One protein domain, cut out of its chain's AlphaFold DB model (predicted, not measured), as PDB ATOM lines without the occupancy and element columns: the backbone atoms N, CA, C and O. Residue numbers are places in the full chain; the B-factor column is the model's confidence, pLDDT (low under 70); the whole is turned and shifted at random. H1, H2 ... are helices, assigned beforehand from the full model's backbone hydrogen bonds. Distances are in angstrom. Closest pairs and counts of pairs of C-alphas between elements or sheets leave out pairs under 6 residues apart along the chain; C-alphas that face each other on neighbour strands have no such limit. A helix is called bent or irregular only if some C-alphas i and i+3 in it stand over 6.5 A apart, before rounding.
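This is residues 310 to 405 of the 496 residues of an uncharacterized protein of Syntrophomonas wolfei subsp. wolfei (strain DSM 2245B / Goettingen) (UniProt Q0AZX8). Two helical hairpins, H1 with H2 and H3 with H4, are joined side by side through H1 and H4, and the four helices follow an arc in the order H2, H1, H4, H3. The side of the arc left open between H2 and H3 is taken up by the long link, residues 348 to 365, which runs there along the length of the domain. The printed part has 96 residues with four named helices, H1, H2, H3 and H4 along the chain, and no named strand; its class is all helix. It is compact, with a radius of gyration of the C-alphas of 12.2 A, and rounded, with spans of 31 by 25 by 22 A.

H1, residues 310 to 326, and H2, residues 333 to 347, form a helical hairpin: they touch, and run opposite ways at a shallow tilt of 12 degrees. Their closest C-alphas, those of Gly 325 and Pro 333, are 5.1 A apart. H1 also touches H4, residues 384 to 401, with the C-alphas of Tyr 319 and Ile 389 closest at 5.7 A. These two run the same way at a shallow tilt of 33 degrees, only just short of steep. H4 touches H3, residues 366 to 379, with its residues 386 to 394 alone; the closest C-alphas are those of Ile 376 and Ala 387, 4.5 A apart. H3 and H4 are a helical hairpin, running opposite ways at a shallow tilt of 19 degrees. H2 and H4 are near each other, with 6 pairs of C-alphas within 10 A. H3 is apart from H1 and from H2. In H1, H3 and H4 every O i to N i+4 pair is within hydrogen-bond range; in H2 9 of 11 are.

H1 begins at C-alpha 310, (-26.335, 32.200, -16.917), and measures 24.6 A from first to last C-alpha. H2 measures 22.4 A and is only just irregular: C-alphas 340 and 343 are 6.7 A apart, and its line is a rough one. H3 begins at C-alpha 366, (0.806, 35.351, -6.198), and measures 20.1 A. H4, the longest helix with 18 residues, measures 25.7 A and ends at C-alpha 401, (2.970, 33.829, -18.843).

The two C-alphas farthest apart, those of Ser 310 and Asp 404, are 34.0 A apart. The printed part has no cut. The link from H1 to H2 is short, that from H2 to H3 is long with 18 residues, and that from H3 to H4 is tight. The mean pLDDT of the printed part is 91.7, and no printed residue is under 70.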
ATOM      1  N   SER A 310     -27.083  31.501 -15.877       91.56
ATOM      2  CA  SER A 310     -26.335  32.200 -16.917       91.56
ATOM      3  C   SER A 310     -24.840  32.295 -16.618       91.56
ATOM      4  O   SER A 310     -24.045  32.295 -17.557       91.56
ATOM      5  N   ALA A 311     -24.442  32.341 -15.345       92.69
ATOM      6  CA  ALA A 311     -23.037  32.430 -14.966       92.69
ATOM      7  C   ALA A 311     -22.340  31.081 -15.170       92.69
ATOM      8  O   ALA A 311     -21.271  31.048 -15.776       92.69
ATOM      9  N   SER A 312     -22.969  29.973 -14.768       93.81
ATOM     10  CA  SER A 312     -22.461  28.619 -15.019       93.81
ATOM     11  C   SER A 312     -22.315  28.324 -16.516       93.81
ATOM     12  O   SER A 312     -21.303  27.767 -16.939       93.81
ATOM     13  N   LEU A 313     -23.263  28.765 -17.355       95.31
ATOM     14  CA  LEU A 313     -23.096  28.682 -18.812       95.31
ATOM     15  C   LEU A 313     -21.926  29.539 -19.307       95.31
ATOM     16  O   LEU A 313     -21.166  29.115 -20.172       95.31
ATOM     17  N   GLN A 314     -21.749  30.739 -18.760       95.56
ATOM     18  CA  GLN A 314     -20.657  31.614 -19.171       95.56
ATOM     19  C   GLN A 314     -19.278  31.044 -18.800       95.56
ATOM     20  O   GLN A 314     -18.327  31.227 -19.559       95.56
ATOM     21  N   TYR A 315     -19.169  30.292 -17.699       97.06
ATOM     22  CA  TYR A 315     -17.964  29.522 -17.382       97.06
ATOM     23  C   TYR A 315     -17.605  28.537 -18.505       97.06
ATOM     24  O   TYR A 315     -16.439  28.464 -18.881       97.06
ATOM     25  N   LEU A 316     -18.579  27.845 -19.113       97.44
ATOM     26  CA  LEU A 316     -18.316  26.964 -20.264       97.44
ATOM     27  C   LEU A 316     -17.720  27.739 -21.449       97.44
ATOM     28  O   LEU A 316     -16.757  27.285 -22.053       97.44
ATOM     29  N   ALA A 317     -18.222  28.944 -21.731       95.88
ATOM     30  CA  ALA A 317     -17.672  29.805 -22.785       95.88
ATOM     31  C   ALA A 317     -16.209  30.204 -22.512       95.88
ATOM     32  O   ALA A 317     -15.375  30.279 -23.422       95.88
ATOM     33  N   VAL A 318     -15.896  30.495 -21.245       96.12
ATOM     34  CA  VAL A 318     -14.524  30.770 -20.804       96.12
ATOM     35  C   VAL A 318     -13.657  29.536 -21.025       96.12
ATOM     36  O   VAL A 318     -12.575  29.658 -21.594       96.12
ATOM     37  N   TYR A 319     -14.151  28.355 -20.660       96.75
ATOM     38  CA  TYR A 319     -13.418  27.104 -20.806       96.75
ATOM     39  C   TYR A 319     -13.027  26.794 -22.252       96.75
ATOM     40  O   TYR A 319     -11.875  26.464 -22.509       96.75
ATOM     41  N   GLU A 320     -13.934  26.990 -23.210       95.12
ATOM     42  CA  GLU A 320     -13.636  26.826 -24.642       95.12
ATOM     43  C   GLU A 320     -12.463  27.718 -25.088       95.12
ATOM     44  O   GLU A 320     -11.618  27.305 -25.880       95.12
ATOM     45  N   SER A 321     -12.365  28.924 -24.523       94.94
ATOM     46  CA  SER A 321     -11.290  29.884 -24.827       94.94
ATOM     47  C   SER A 321      -9.978  29.503 -24.148       94.94
ATOM     48  O   SER A 321      -8.913  29.627 -24.746       94.94
ATOM     49  N   VAL A 322     -10.056  29.005 -22.910       94.88
ATOM     50  CA  VAL A 322      -8.911  28.452 -22.174       94.88
ATOM     51  C   VAL A 322      -8.325  27.266 -22.931       94.88
ATOM     52  O   VAL A 322      -7.121  27.224 -23.162       94.88
ATOM     53  N   LEU A 323      -9.167  26.344 -23.396       93.25
ATOM     54  CA  LEU A 323      -8.741  25.205 -24.204       93.25
ATOM     55  C   LEU A 323      -8.127  25.632 -25.532       93.25
ATOM     56  O   LEU A 323      -7.094  25.098 -25.932       93.25
ATOM     57  N   ALA A 324      -8.734  26.593 -26.224       91.75
ATOM     58  CA  ALA A 324      -8.174  27.115 -27.461       91.75
ATOM     59  C   ALA A 324      -6.825  27.828 -27.224       91.75
ATOM     60  O   ALA A 324      -5.932  27.737 -28.065       91.75
ATOM     61  N   GLY A 325      -6.645  28.474 -26.066       91.44
ATOM     62  CA  GLY A 325      -5.371  29.042 -25.620       91.44
ATOM     63  C   GLY A 325      -4.311  27.981 -25.313       91.44
ATOM     64  O   GLY A 325      -3.203  28.064 -25.834       91.44
ATOM     65  N   LEU A 326      -4.657  26.950 -24.534       89.56
ATOM     66  CA  LEU A 326      -3.770  25.822 -24.208       89.56
ATOM     67  C   LEU A 326      -3.309  25.054 -25.455       89.56
ATOM     68  O   LEU A 326      -2.180  24.579 -25.501       89.56
ATOM     69  N   ASN A 327      -4.166  24.964 -26.474       88.50
ATOM     70  CA  ASN A 327      -3.861  24.318 -27.752       88.50
ATOM     71  C   ASN A 327      -3.240  25.273 -28.795       88.50
ATOM     72  O   ASN A 327      -3.129  24.901 -29.962       88.50
ATOM     73  N   ALA A 328      -2.871  26.500 -28.406       84.56
ATOM     74  CA  ALA A 328      -2.279  27.524 -29.275       84.56
ATOM     75  C   ALA A 328      -3.094  27.852 -30.551       84.56
ATOM     76  O   ALA A 328      -2.538  28.237 -31.579       84.56
ATOM     77  N   VAL A 329      -4.423  27.714 -30.491       86.88
ATOM     78  CA  VAL A 329      -5.346  28.037 -31.595       86.88
ATOM     79  C   VAL A 329      -5.627  29.542 -31.657       86.88
ATOM     80  O   VAL A 329      -5.778  30.109 -32.740       86.88
ATOM     81  N   LEU A 330      -5.691  30.203 -30.499       83.44
ATOM     82  CA  LEU A 330      -5.938  31.641 -30.391       83.44
ATOM     83  C   LEU A 330      -4.627  32.425 -30.313       83.44
ATOM     84  O   LEU A 330      -3.738  32.083 -29.540       83.44
ATOM     85  N   GLN A 331      -4.544  33.536 -31.053       81.06
ATOM     86  CA  GLN A 331      -3.398  34.455 -30.980       81.06
ATOM     87  C   GLN A 331      -3.371  35.252 -29.667       81.06
ATOM     88  O   GLN A 331      -2.305  35.492 -29.106       81.06
ATOM     89  N   HIS A 332      -4.549  35.648 -29.171       87.12
ATOM     90  CA  HIS A 332      -4.710  36.490 -27.982       87.12
ATOM     91  C   HIS A 332      -5.781  35.938 -27.017       87.12
ATOM     92  O   HIS A 332      -6.799  36.599 -26.772       87.12
ATOM     93  N   PRO A 333      -5.591  34.715 -26.484       90.00
ATOM     94  CA  PRO A 333      -6.577  34.033 -25.641       90.00
ATOM     95  C   PRO A 333      -6.969  34.822 -24.381       90.00
ATOM     96  O   PRO A 333      -8.131  34.800 -23.984       90.00
ATOM     97  N   GLN A 334      -6.043  35.575 -23.780       90.19
ATOM     98  CA  GLN A 334      -6.277  36.376 -22.574       90.19
ATOM     99  C   GLN A 334      -7.407  37.403 -22.742       90.19
ATOM    100  O   GLN A 334      -8.235  37.576 -21.848       90.19
ATOM    101  N   TRP A 335      -7.487  38.055 -23.906       90.56
ATOM    102  CA  TRP A 335      -8.478  39.099 -24.164       90.56
ATOM    103  C   TRP A 335      -9.858  38.497 -24.410       90.56
ATOM    104  O   TRP A 335     -10.859  39.024 -23.923       90.56
ATOM    105  N   GLU A 336      -9.919  37.356 -25.097       92.81
ATOM    106  CA  GLU A 336     -11.165  36.610 -25.273       92.81
ATOM    107  C   GLU A 336     -11.699  36.088 -23.932       92.81
ATOM    108  O   GLU A 336     -12.893  36.231 -23.647       92.81
ATOM    109  N   ILE A 337     -10.812  35.578 -23.070       92.50
ATOM    110  CA  ILE A 337     -11.153  35.155 -21.709       92.50
ATOM    111  C   ILE A 337     -11.699  36.335 -20.893       92.50
ATOM    112  O   ILE A 337     -12.750  36.187 -20.278       92.50
ATOM    113  N   ILE A 338     -11.071  37.519 -20.924       91.50
ATOM    114  CA  ILE A 338     -11.569  38.721 -20.220       91.50
ATOM    115  C   ILE A 338     -12.979  39.093 -20.685       91.50
ATOM    116  O   ILE A 338     -13.876  39.320 -19.865       91.50
ATOM    117  N   ILE A 339     -13.197  39.139 -22.002       92.44
ATOM    118  CA  ILE A 339     -14.494  39.498 -22.585       92.44
ATOM    119  C   ILE A 339     -15.564  38.497 -22.144       92.44
ATOM    120  O   ILE A 339     -16.642  38.901 -21.699       92.44
ATOM    121  N   LYS A 340     -15.262  37.197 -22.211       93.62
ATOM    122  CA  LYS A 340     -16.190  36.136 -21.808       93.62
ATOM    123  C   LYS A 340     -16.339  36.013 -20.291       93.62
ATOM    124  O   LYS A 340     -17.381  35.550 -19.850       93.62
ATOM    125  N   ALA A 341     -15.382  36.454 -19.481       93.19
ATOM    126  CA  ALA A 341     -15.502  36.455 -18.025       93.19
ATOM    127  C   ALA A 341     -16.296  37.665 -17.496       93.19
ATOM    128  O   ALA A 341     -16.912  37.585 -16.434       93.19
ATOM    129  N   SER A 342     -16.352  38.780 -18.238       91.31
ATOM    130  CA  SER A 342     -17.053  40.004 -17.814       91.31
ATOM    131  C   SER A 342     -18.519  39.795 -17.377       91.31
ATOM    132  O   SER A 342     -18.915  40.355 -16.348       91.31
ATOM    133  N   PRO A 343     -19.352  38.989 -18.073       92.50
ATOM    134  CA  PRO A 343     -20.719  38.718 -17.631       92.50
ATOM    135  C   PRO A 343     -20.791  37.955 -16.302       92.50
ATOM    136  O   PRO A 343     -21.722  38.200 -15.534       92.50
ATOM    137  N   ILE A 344     -19.810  37.094 -16.000       93.50
ATOM    138  CA  ILE A 344     -19.737  36.366 -14.723       93.50
ATOM    139  C   ILE A 344     -19.612  37.377 -13.582       93.50
ATOM    140  O   ILE A 344     -20.418  37.351 -12.655       93.50
ATOM    141  N   GLN A 345     -18.699  38.349 -13.701       89.75
ATOM    142  CA  GLN A 345     -18.488  39.368 -12.665       89.75
ATOM    143  C   GLN A 345     -19.735  40.223 -12.407       89.75
ATOM    144  O   GLN A 345     -20.009  40.611 -11.273       89.75
ATOM    145  N   LYS A 346     -20.516  40.519 -13.455       89.38
ATOM    146  CA  LYS A 346     -21.772  41.276 -13.319       89.38
ATOM    147  C   LYS A 346     -22.831  40.494 -12.544       89.38
ATOM    148  O   LYS A 346     -23.610  41.096 -11.811       89.38
ATOM    149  N   GLN A 347     -22.876  39.178 -12.724       89.19
ATOM    150  CA  GLN A 347     -23.858  38.305 -12.083       89.19
ATOM    151  C   GLN A 347     -23.417  37.864 -10.684       89.19
ATOM    152  O   GLN A 347     -24.261  37.615  -9.826       89.19
ATOM    153  N   ARG A 348     -22.103  37.795 -10.440       88.50
ATOM    154  CA  ARG A 348     -21.501  37.338  -9.184       88.50
ATOM    155  C   ARG A 348     -20.432  38.324  -8.696       88.50
ATOM    156  O   ARG A 348     -19.250  38.000  -8.674       88.50
ATOM    157  N   PRO A 349     -20.831  39.538  -8.271       86.38
ATOM    158  CA  PRO A 349     -19.890  40.606  -7.925       86.38
ATOM    159  C   PRO A 349     -19.049  40.313  -6.676       86.38
ATOM    160  O   PRO A 349     -18.038  40.974  -6.459       86.38
ATOM    161  N   SER A 350     -19.474  39.356  -5.848       85.69
ATOM    162  CA  SER A 350     -18.738  38.894  -4.670       85.69
ATOM    163  C   SER A 350     -17.609  37.917  -4.996       85.69
ATOM    164  O   SER A 350     -16.787  37.650  -4.126       85.69
ATOM    165  N   GLU A 351     -17.593  37.336  -6.199       89.06
ATOM    166  CA  GLU A 351     -16.520  36.439  -6.624       89.06
ATOM    167  C   GLU A 351     -15.322  37.256  -7.132       89.06
ATOM    168  O   GLU A 351     -15.513  38.315  -7.748       89.06
ATOM    169  N   PRO A 352     -14.083  36.791  -6.887       89.75
ATOM    170  CA  PRO A 352     -12.919  37.403  -7.499       89.75
ATOM    171  C   PRO A 352     -12.995  37.217  -9.026       89.75
ATOM    172  O   PRO A 352     -13.285  36.112  -9.493       89.75
ATOM    173  N   PRO A 353     -12.709  38.264  -9.820       89.38
ATOM    174  CA  PRO A 353     -12.694  38.151 -11.272       89.38
ATOM    175  C   PRO A 353     -11.613  37.167 -11.714       89.38
ATOM    176  O   PRO A 353     -10.534  37.134 -11.120       89.38
ATOM    177  N   LEU A 354     -11.883  36.397 -12.775       88.94
ATOM    178  CA  LEU A 354     -10.914  35.442 -13.324       88.94
ATOM    179  C   LEU A 354      -9.661  36.156 -13.850       88.94
ATOM    180  O   LEU A 354      -8.548  35.760 -13.516       88.94
ATOM    181  N   LEU A 355      -9.837  37.234 -14.619       84.94
ATOM    182  CA  LEU A 355      -8.743  38.078 -15.098       84.94
ATOM    183  C   LEU A 355      -9.148  39.549 -15.067       84.94
ATOM    184  O   LEU A 355     -10.234  39.909 -15.533       84.94
ATOM    185  N   LEU A 356      -8.270  40.402 -14.551       86.50
ATOM    186  CA  LEU A 356      -8.393  41.847 -14.678       86.50
ATOM    187  C   LEU A 356      -7.697  42.331 -15.956       86.50
ATOM    188  O   LEU A 356      -6.721  41.751 -16.419       86.50
ATOM    189  N   ALA A 357      -8.168  43.443 -16.523       85.25
ATOM    190  CA  ALA A 357      -7.605  43.978 -17.767       85.25
ATOM    191  C   ALA A 357      -6.122  44.381 -17.643       85.25
ATOM    192  O   ALA A 357      -5.381  44.295 -18.613       85.25
ATOM    193  N   ASN A 358      -5.682  44.797 -16.453       86.56
ATOM    194  CA  ASN A 358      -4.283  45.126 -16.167       86.56
ATOM    195  C   ASN A 358      -3.392  43.890 -15.935       86.56
ATOM    196  O   ASN A 358      -2.181  44.044 -15.853       86.56
ATOM    197  N   GLU A 359      -3.974  42.696 -15.819       89.50
ATOM    198  CA  GLU A 359      -3.267  41.412 -15.687       89.50
ATOM    199  C   GLU A 359      -3.109  40.715 -17.058       89.50
ATOM    200  O   GLU A 359      -2.469  39.672 -17.160       89.50
ATOM    201  N   ALA A 360      -3.678  41.282 -18.132       87.69
ATOM    202  CA  ALA A 360      -3.715  40.669 -19.462       87.69
ATOM    203  C   ALA A 360      -2.334  40.518 -20.122       87.69
ATOM    204  O   ALA A 360      -2.141  39.613 -20.926       87.69
ATOM    205  N   ASP A 361      -1.381  41.392 -19.798       86.69
ATOM    206  CA  ASP A 361      -0.061  41.393 -20.444       86.69
ATOM    207  C   ASP A 361       1.015  40.688 -19.609       86.69
ATOM    208  O   ASP A 361       2.008  40.216 -20.157       86.69
ATOM    209  N   SER A 362       0.832  40.604 -18.289       85.81
ATOM    210  CA  SER A 362       1.846  40.107 -17.347       85.81
ATOM    211  C   SER A 362       1.400  38.906 -16.515       85.81
ATOM    212  O   SER A 362       2.157  38.441 -15.666       85.81
ATOM    213  N   GLY A 363       0.167  38.435 -16.695       88.06
ATOM    214  CA  GLY A 363      -0.434  37.423 -15.838       88.06
ATOM    215  C   GLY A 363      -0.798  37.958 -14.451       88.06
ATOM    216  O   GLY A 363      -0.890  39.167 -14.219       88.06
ATOM    217  N   ILE A 364      -1.042  37.031 -13.522       92.12
ATOM    218  CA  ILE A 364      -1.572  37.326 -12.186       92.12
ATOM    219  C   ILE A 364      -0.482  37.295 -11.112       92.12
ATOM    220  O   ILE A 364       0.483  36.539 -11.200       92.12
ATOM    221  N   SER A 365      -0.661  38.091 -10.056       90.94
ATOM    222  CA  SER A 365       0.236  38.075  -8.897       90.94
ATOM    223  C   SER A 365       0.015  36.835  -8.009       90.94
ATOM    224  O   SER A 365      -1.074  36.251  -8.029       90.94
ATOM    225  N   PRO A 366       0.981  36.462  -7.143       89.69
ATOM    226  CA  PRO A 366       0.806  35.351  -6.198       89.69
ATOM    227  C   PRO A 366      -0.408  35.512  -5.271       89.69
ATOM    228  O   PRO A 366      -1.105  34.546  -4.970       89.69
ATOM    229  N   GLN A 367      -0.725  36.743  -4.855       91.31
ATOM    230  CA  GLN A 367      -1.921  37.016  -4.053       91.31
ATOM    231  C   GLN A 367      -3.205  36.705  -4.835       91.31
ATOM    232  O   GLN A 367      -4.113  36.061  -4.312       91.31
ATOM    233  N   ARG A 368      -3.263  37.114  -6.106       93.50
ATOM    234  CA  ARG A 368      -4.403  36.851  -6.994       93.50
ATOM    235  C   ARG A 368      -4.556  35.363  -7.290       93.50
ATOM    236  O   ARG A 368      -5.676  34.860  -7.333       93.50
ATOM    237  N   TRP A 369      -3.443  34.643  -7.405       93.69
ATOM    238  CA  TRP A 369      -3.442  33.187  -7.502       93.69
ATOM    239  C   TRP A 369      -4.114  32.536  -6.283       93.69
ATOM    240  O   TRP A 369      -4.995  31.691  -6.442       93.69
ATOM    241  N   ILE A 370      -3.756  32.962  -5.066       93.44
ATOM    242  CA  ILE A 370      -4.353  32.450  -3.819       93.44
ATOM    243  C   ILE A 370      -5.860  32.740  -3.760       93.44
ATOM    244  O   ILE A 370      -6.633  31.869  -3.364       93.44
ATOM    245  N   GLU A 371      -6.300  33.929  -4.179       94.50
ATOM    246  CA  GLU A 371      -7.728  34.280  -4.229       94.50
ATOM    247  C   GLU A 371      -8.522  33.350  -5.161       94.50
ATOM    248  O   GLU A 371      -9.595  32.865  -4.792       94.50
ATOM    249  N   LEU A 372      -7.985  33.049  -6.348       95.38
ATOM    250  CA  LEU A 372      -8.607  32.120  -7.297       95.38
ATOM    251  C   LEU A 372      -8.574  30.668  -6.799       95.38
ATOM    252  O   LEU A 372      -9.532  29.926  -7.016       95.38
ATOM    253  N   GLN A 373      -7.529  30.261  -6.074       93.75
ATOM    254  CA  GLN A 373      -7.513  28.967  -5.384       93.75
ATOM    255  C   GLN A 373      -8.592  28.880  -4.297       93.75
ATOM    256  O   GLN A 373      -9.281  27.865  -4.209       93.75
ATOM    257  N   GLY A 374      -8.811  29.951  -3.531       92.88
ATOM    258  CA  GLY A 374      -9.919  30.021  -2.576       92.88
ATOM    259  C   GLY A 374     -11.286  29.852  -3.251       92.88
ATOM    260  O   GLY A 374     -12.153  29.144  -2.735       92.88
ATOM    261  N   LEU A 375     -11.463  30.427  -4.447       94.25
ATOM    262  CA  LEU A 375     -12.674  30.243  -5.253       94.25
ATOM    263  C   LEU A 375     -12.873  28.777  -5.677       94.25
ATOM    264  O   LEU A 375     -13.991  28.263  -5.602       94.25
ATOM    265  N   ILE A 376     -11.799  28.096  -6.090       95.88
ATOM    266  CA  ILE A 376     -11.819  26.666  -6.434       95.88
ATOM    267  C   ILE A 376     -12.269  25.834  -5.229       95.88
ATOM    268  O   ILE A 376     -13.192  25.031  -5.353       95.88
ATOM    269  N   GLU A 377     -11.671  26.050  -4.055       91.88
ATOM    270  CA  GLU A 377     -12.012  25.320  -2.827       91.88
ATOM    271  C   GLU A 377     -13.478  25.527  -2.419       91.88
ATOM    272  O   GLU A 377     -14.168  24.569  -2.055       91.88
ATOM    273  N   GLN A 378     -13.984  26.758  -2.536       90.81
ATOM    274  CA  GLN A 378     -15.378  27.097  -2.244       90.81
ATOM    275  C   GLN A 378     -16.365  26.407  -3.200       90.81
ATOM    276  O   GLN A 378     -17.454  25.992  -2.787       90.81
ATOM    277  N   LYS A 379     -16.004  26.293  -4.483       93.69
ATOM    278  CA  LYS A 379     -16.882  25.758  -5.532       93.69
ATOM    279  C   LYS A 379     -16.743  24.257  -5.757       93.69
ATOM    280  O   LYS A 379     -17.641  23.679  -6.360       93.69
ATOM    281  N   MET A 380     -15.684  23.622  -5.253       94.06
ATOM    282  CA  MET A 380     -15.315  22.243  -5.590       94.06
ATOM    283  C   MET A 380     -16.494  21.265  -5.514       94.06
ATOM    284  O   MET A 380     -16.745  20.550  -6.473       94.06
ATOM    285  N   ALA A 381     -17.255  21.271  -4.415       90.19
ATOM    286  CA  ALA A 381     -18.432  20.410  -4.260       90.19
ATOM    287  C   ALA A 381     -19.711  21.030  -4.865       90.19
ATOM    288  O   ALA A 381     -20.527  20.353  -5.496       90.19
ATOM    289  N   SER A 382     -19.922  22.331  -4.679       90.00
ATOM    290  CA  SER A 382     -21.193  22.975  -5.030       90.00
ATOM    291  C   SER A 382     -21.366  23.185  -6.536       90.00
ATOM    292  O   SER A 382     -22.453  22.950  -7.061       90.00
ATOM    293  N   LEU A 383     -20.305  23.569  -7.247       95.19
ATOM    294  CA  LEU A 383     -20.264  23.817  -8.691       95.19
ATOM    295  C   LEU A 383     -18.948  23.249  -9.274       95.19
ATOM    296  O   LEU A 383     -18.070  24.019  -9.674       95.19
ATOM    297  N   PRO A 384     -18.795  21.908  -9.347       95.94
ATOM    298  CA  PRO A 384     -17.521  21.271  -9.704       95.94
ATOM    299  C   PRO A 384     -16.982  21.686 -11.079       95.94
ATOM    300  O   PRO A 384     -15.776  21.821 -11.257       95.94
ATOM    301  N   HIS A 385     -17.871  21.944 -12.044       96.81
ATOM    302  CA  HIS A 385     -17.484  22.424 -13.372       96.81
ATOM    303  C   HIS A 385     -16.811  23.803 -13.319       96.81
ATOM    304  O   HIS A 385     -15.808  24.012 -13.985       96.81
ATOM    305  N   GLU A 386     -17.304  24.743 -12.511       97.19
ATOM    306  CA  GLU A 386     -16.694  26.075 -12.405       97.19
ATOM    307  C   GLU A 386     -15.350  26.023 -11.678       97.19
ATOM    308  O   GLU A 386     -14.414  26.731 -12.053       97.19
ATOM    309  N   ALA A 387     -15.240  25.162 -10.660       97.56
ATOM    310  CA  ALA A 387     -13.976  24.887  -9.986       97.56
ATOM    311  C   ALA A 387     -12.951  24.306 -10.973       97.56
ATOM    312  O   ALA A 387     -11.839  24.820 -11.071       97.56
ATOM    313  N   PHE A 388     -13.349  23.309 -11.767       97.69
ATOM    314  CA  PHE A 388     -12.515  22.726 -12.817       97.69
ATOM    315  C   PHE A 388     -12.071  23.756 -13.863       97.69
ATOM    316  O   PHE A 388     -10.892  23.843 -14.183       97.69
ATOM    317  N   ILE A 389     -12.985  24.591 -14.354       97.50
ATOM    318  CA  ILE A 389     -12.656  25.617 -15.352       97.50
ATOM    319  C   ILE A 389     -11.688  26.651 -14.771       97.50
ATOM    320  O   ILE A 389     -10.796  27.125 -15.469       97.50
ATOM    321  N   THR A 390     -11.820  26.968 -13.482       97.25
ATOM    322  CA  THR A 390     -10.881  27.853 -12.785       97.25
ATOM    323  C   THR A 390      -9.506  27.187 -12.606       97.25
ATOM    324  O   THR A 390      -8.492  27.865 -12.761       97.25
ATOM    325  N   LEU A 391      -9.440  25.869 -12.359       97.19
ATOM    326  CA  LEU A 391      -8.182  25.103 -12.344       97.19
ATOM    327  C   LEU A 391      -7.483  25.134 -13.711       97.19
ATOM    328  O   LEU A 391      -6.289  25.425 -13.791       97.19
ATOM    329  N   GLU A 392      -8.231  24.862 -14.779       96.12
ATOM    330  CA  GLU A 392      -7.730  24.868 -16.158       96.12
ATOM    331  C   GLU A 392      -7.259  26.259 -16.573       96.12
ATOM    332  O   GLU A 392      -6.234  26.413 -17.232       96.12
ATOM    333  N   TYR A 393      -7.972  27.287 -16.125       95.44
ATOM    334  CA  TYR A 393      -7.585  28.670 -16.331       95.44
ATOM    335  C   TYR A 393      -6.269  29.026 -15.619       95.44
ATOM    336  O   TYR A 393      -5.386  29.617 -16.237       95.44
ATOM    337  N   LEU A 394      -6.093  28.633 -14.352       95.12
ATOM    338  CA  LEU A 394      -4.824  28.828 -13.639       95.12
ATOM    339  C   LEU A 394      -3.668  28.079 -14.321       95.12
ATOM    340  O   LEU A 394      -2.580  28.637 -14.463       95.12
ATOM    341  N   ARG A 395      -3.911  26.851 -14.799       94.25
ATOM    342  CA  ARG A 395      -2.944  26.082 -15.601       94.25
ATOM    343  C   ARG A 395      -2.568  26.826 -16.885       94.25
ATOM    344  O   ARG A 395      -1.388  26.953 -17.192       94.25
ATOM    345  N   PHE A 396      -3.554  27.367 -17.595       94.00
ATOM    346  CA  PHE A 396      -3.326  28.199 -18.774       94.00
ATOM    347  C   PHE A 396      -2.465  29.426 -18.461       94.00
ATOM    348  O   PHE A 396      -1.490  29.662 -19.167       94.00
ATOM    349  N   LEU A 397      -2.777  30.183 -17.404       93.00
ATOM    350  CA  LEU A 397      -1.997  31.367 -17.035       93.00
ATOM    351  C   LEU A 397      -0.546  31.028 -16.694       93.00
ATOM    352  O   LEU A 397       0.354  31.748 -17.118       93.00
ATOM    353  N   GLN A 398      -0.331  29.942 -15.944       92.31
ATOM    354  CA  GLN A 398       1.009  29.480 -15.589       92.31
ATOM    355  C   GLN A 398       1.851  29.236 -16.843       92.31
ATOM    356  O   GLN A 398       2.978  29.711 -16.903       92.31
ATOM    357  N   LEU A 399       1.289  28.556 -17.842       90.81
ATOM    358  CA  LEU A 399       1.989  28.230 -19.086       90.81
ATOM    359  C   LEU A 399       2.158  29.434 -20.006       90.81
ATOM    360  O   LEU A 399       3.216  29.616 -20.596       90.81
ATOM    361  N   TYR A 400       1.109  30.242 -20.153       91.38
ATOM    362  CA  TYR A 400       1.093  31.343 -21.109       91.38
ATOM    363  C   TYR A 400       2.022  32.489 -20.690       91.38
ATOM    364  O   TYR A 400       2.654  33.102 -21.546       91.38
ATOM    365  N   PHE A 401       2.117  32.765 -19.386       90.81
ATOM    366  CA  PHE A 401       2.970  33.829 -18.843       90.81
ATOM    367  C   PHE A 401       4.273  33.323 -18.216       90.81
ATOM    368  O   PHE A 401       5.033  34.142 -17.711       90.81
ATOM    369  N   ASP A 402       4.520  32.008 -18.234       88.44
ATOM    370  CA  ASP A 402       5.660  31.366 -17.563       88.44
ATOM    371  C   ASP A 402       5.816  31.852 -16.111       88.44
ATOM    372  O   ASP A 402       6.857  32.353 -15.682       88.44
ATOM    373  N   LEU A 403       4.708  31.800 -15.362       88.69
ATOM    374  CA  LEU A 403       4.673  32.315 -13.995       88.69
ATOM    375  C   LEU A 403       5.579  31.466 -13.098       88.69
ATOM    376  O   LEU A 403       5.465  30.238 -13.079       88.69
ATOM    377  N   ASP A 404       6.418  32.125 -12.297       85.44
ATOM    378  CA  ASP A 404       7.181  31.468 -11.236       85.44
ATOM    379  C   ASP A 404       6.249  31.186 -10.053       85.44
ATOM    380  O   ASP A 404       5.850  32.085  -9.305       85.44
ATOM    381  N   ILE A 405       5.821  29.930  -9.943       86.44
ATOM    382  CA  ILE A 405       4.837  29.495  -8.955       86.44
ATOM    383  C   ILE A 405       5.533  28.712  -7.854       86.44
ATOM    384  O   ILE A 405       6.202  27.707  -8.099       86.44
TER     385      ILE A 405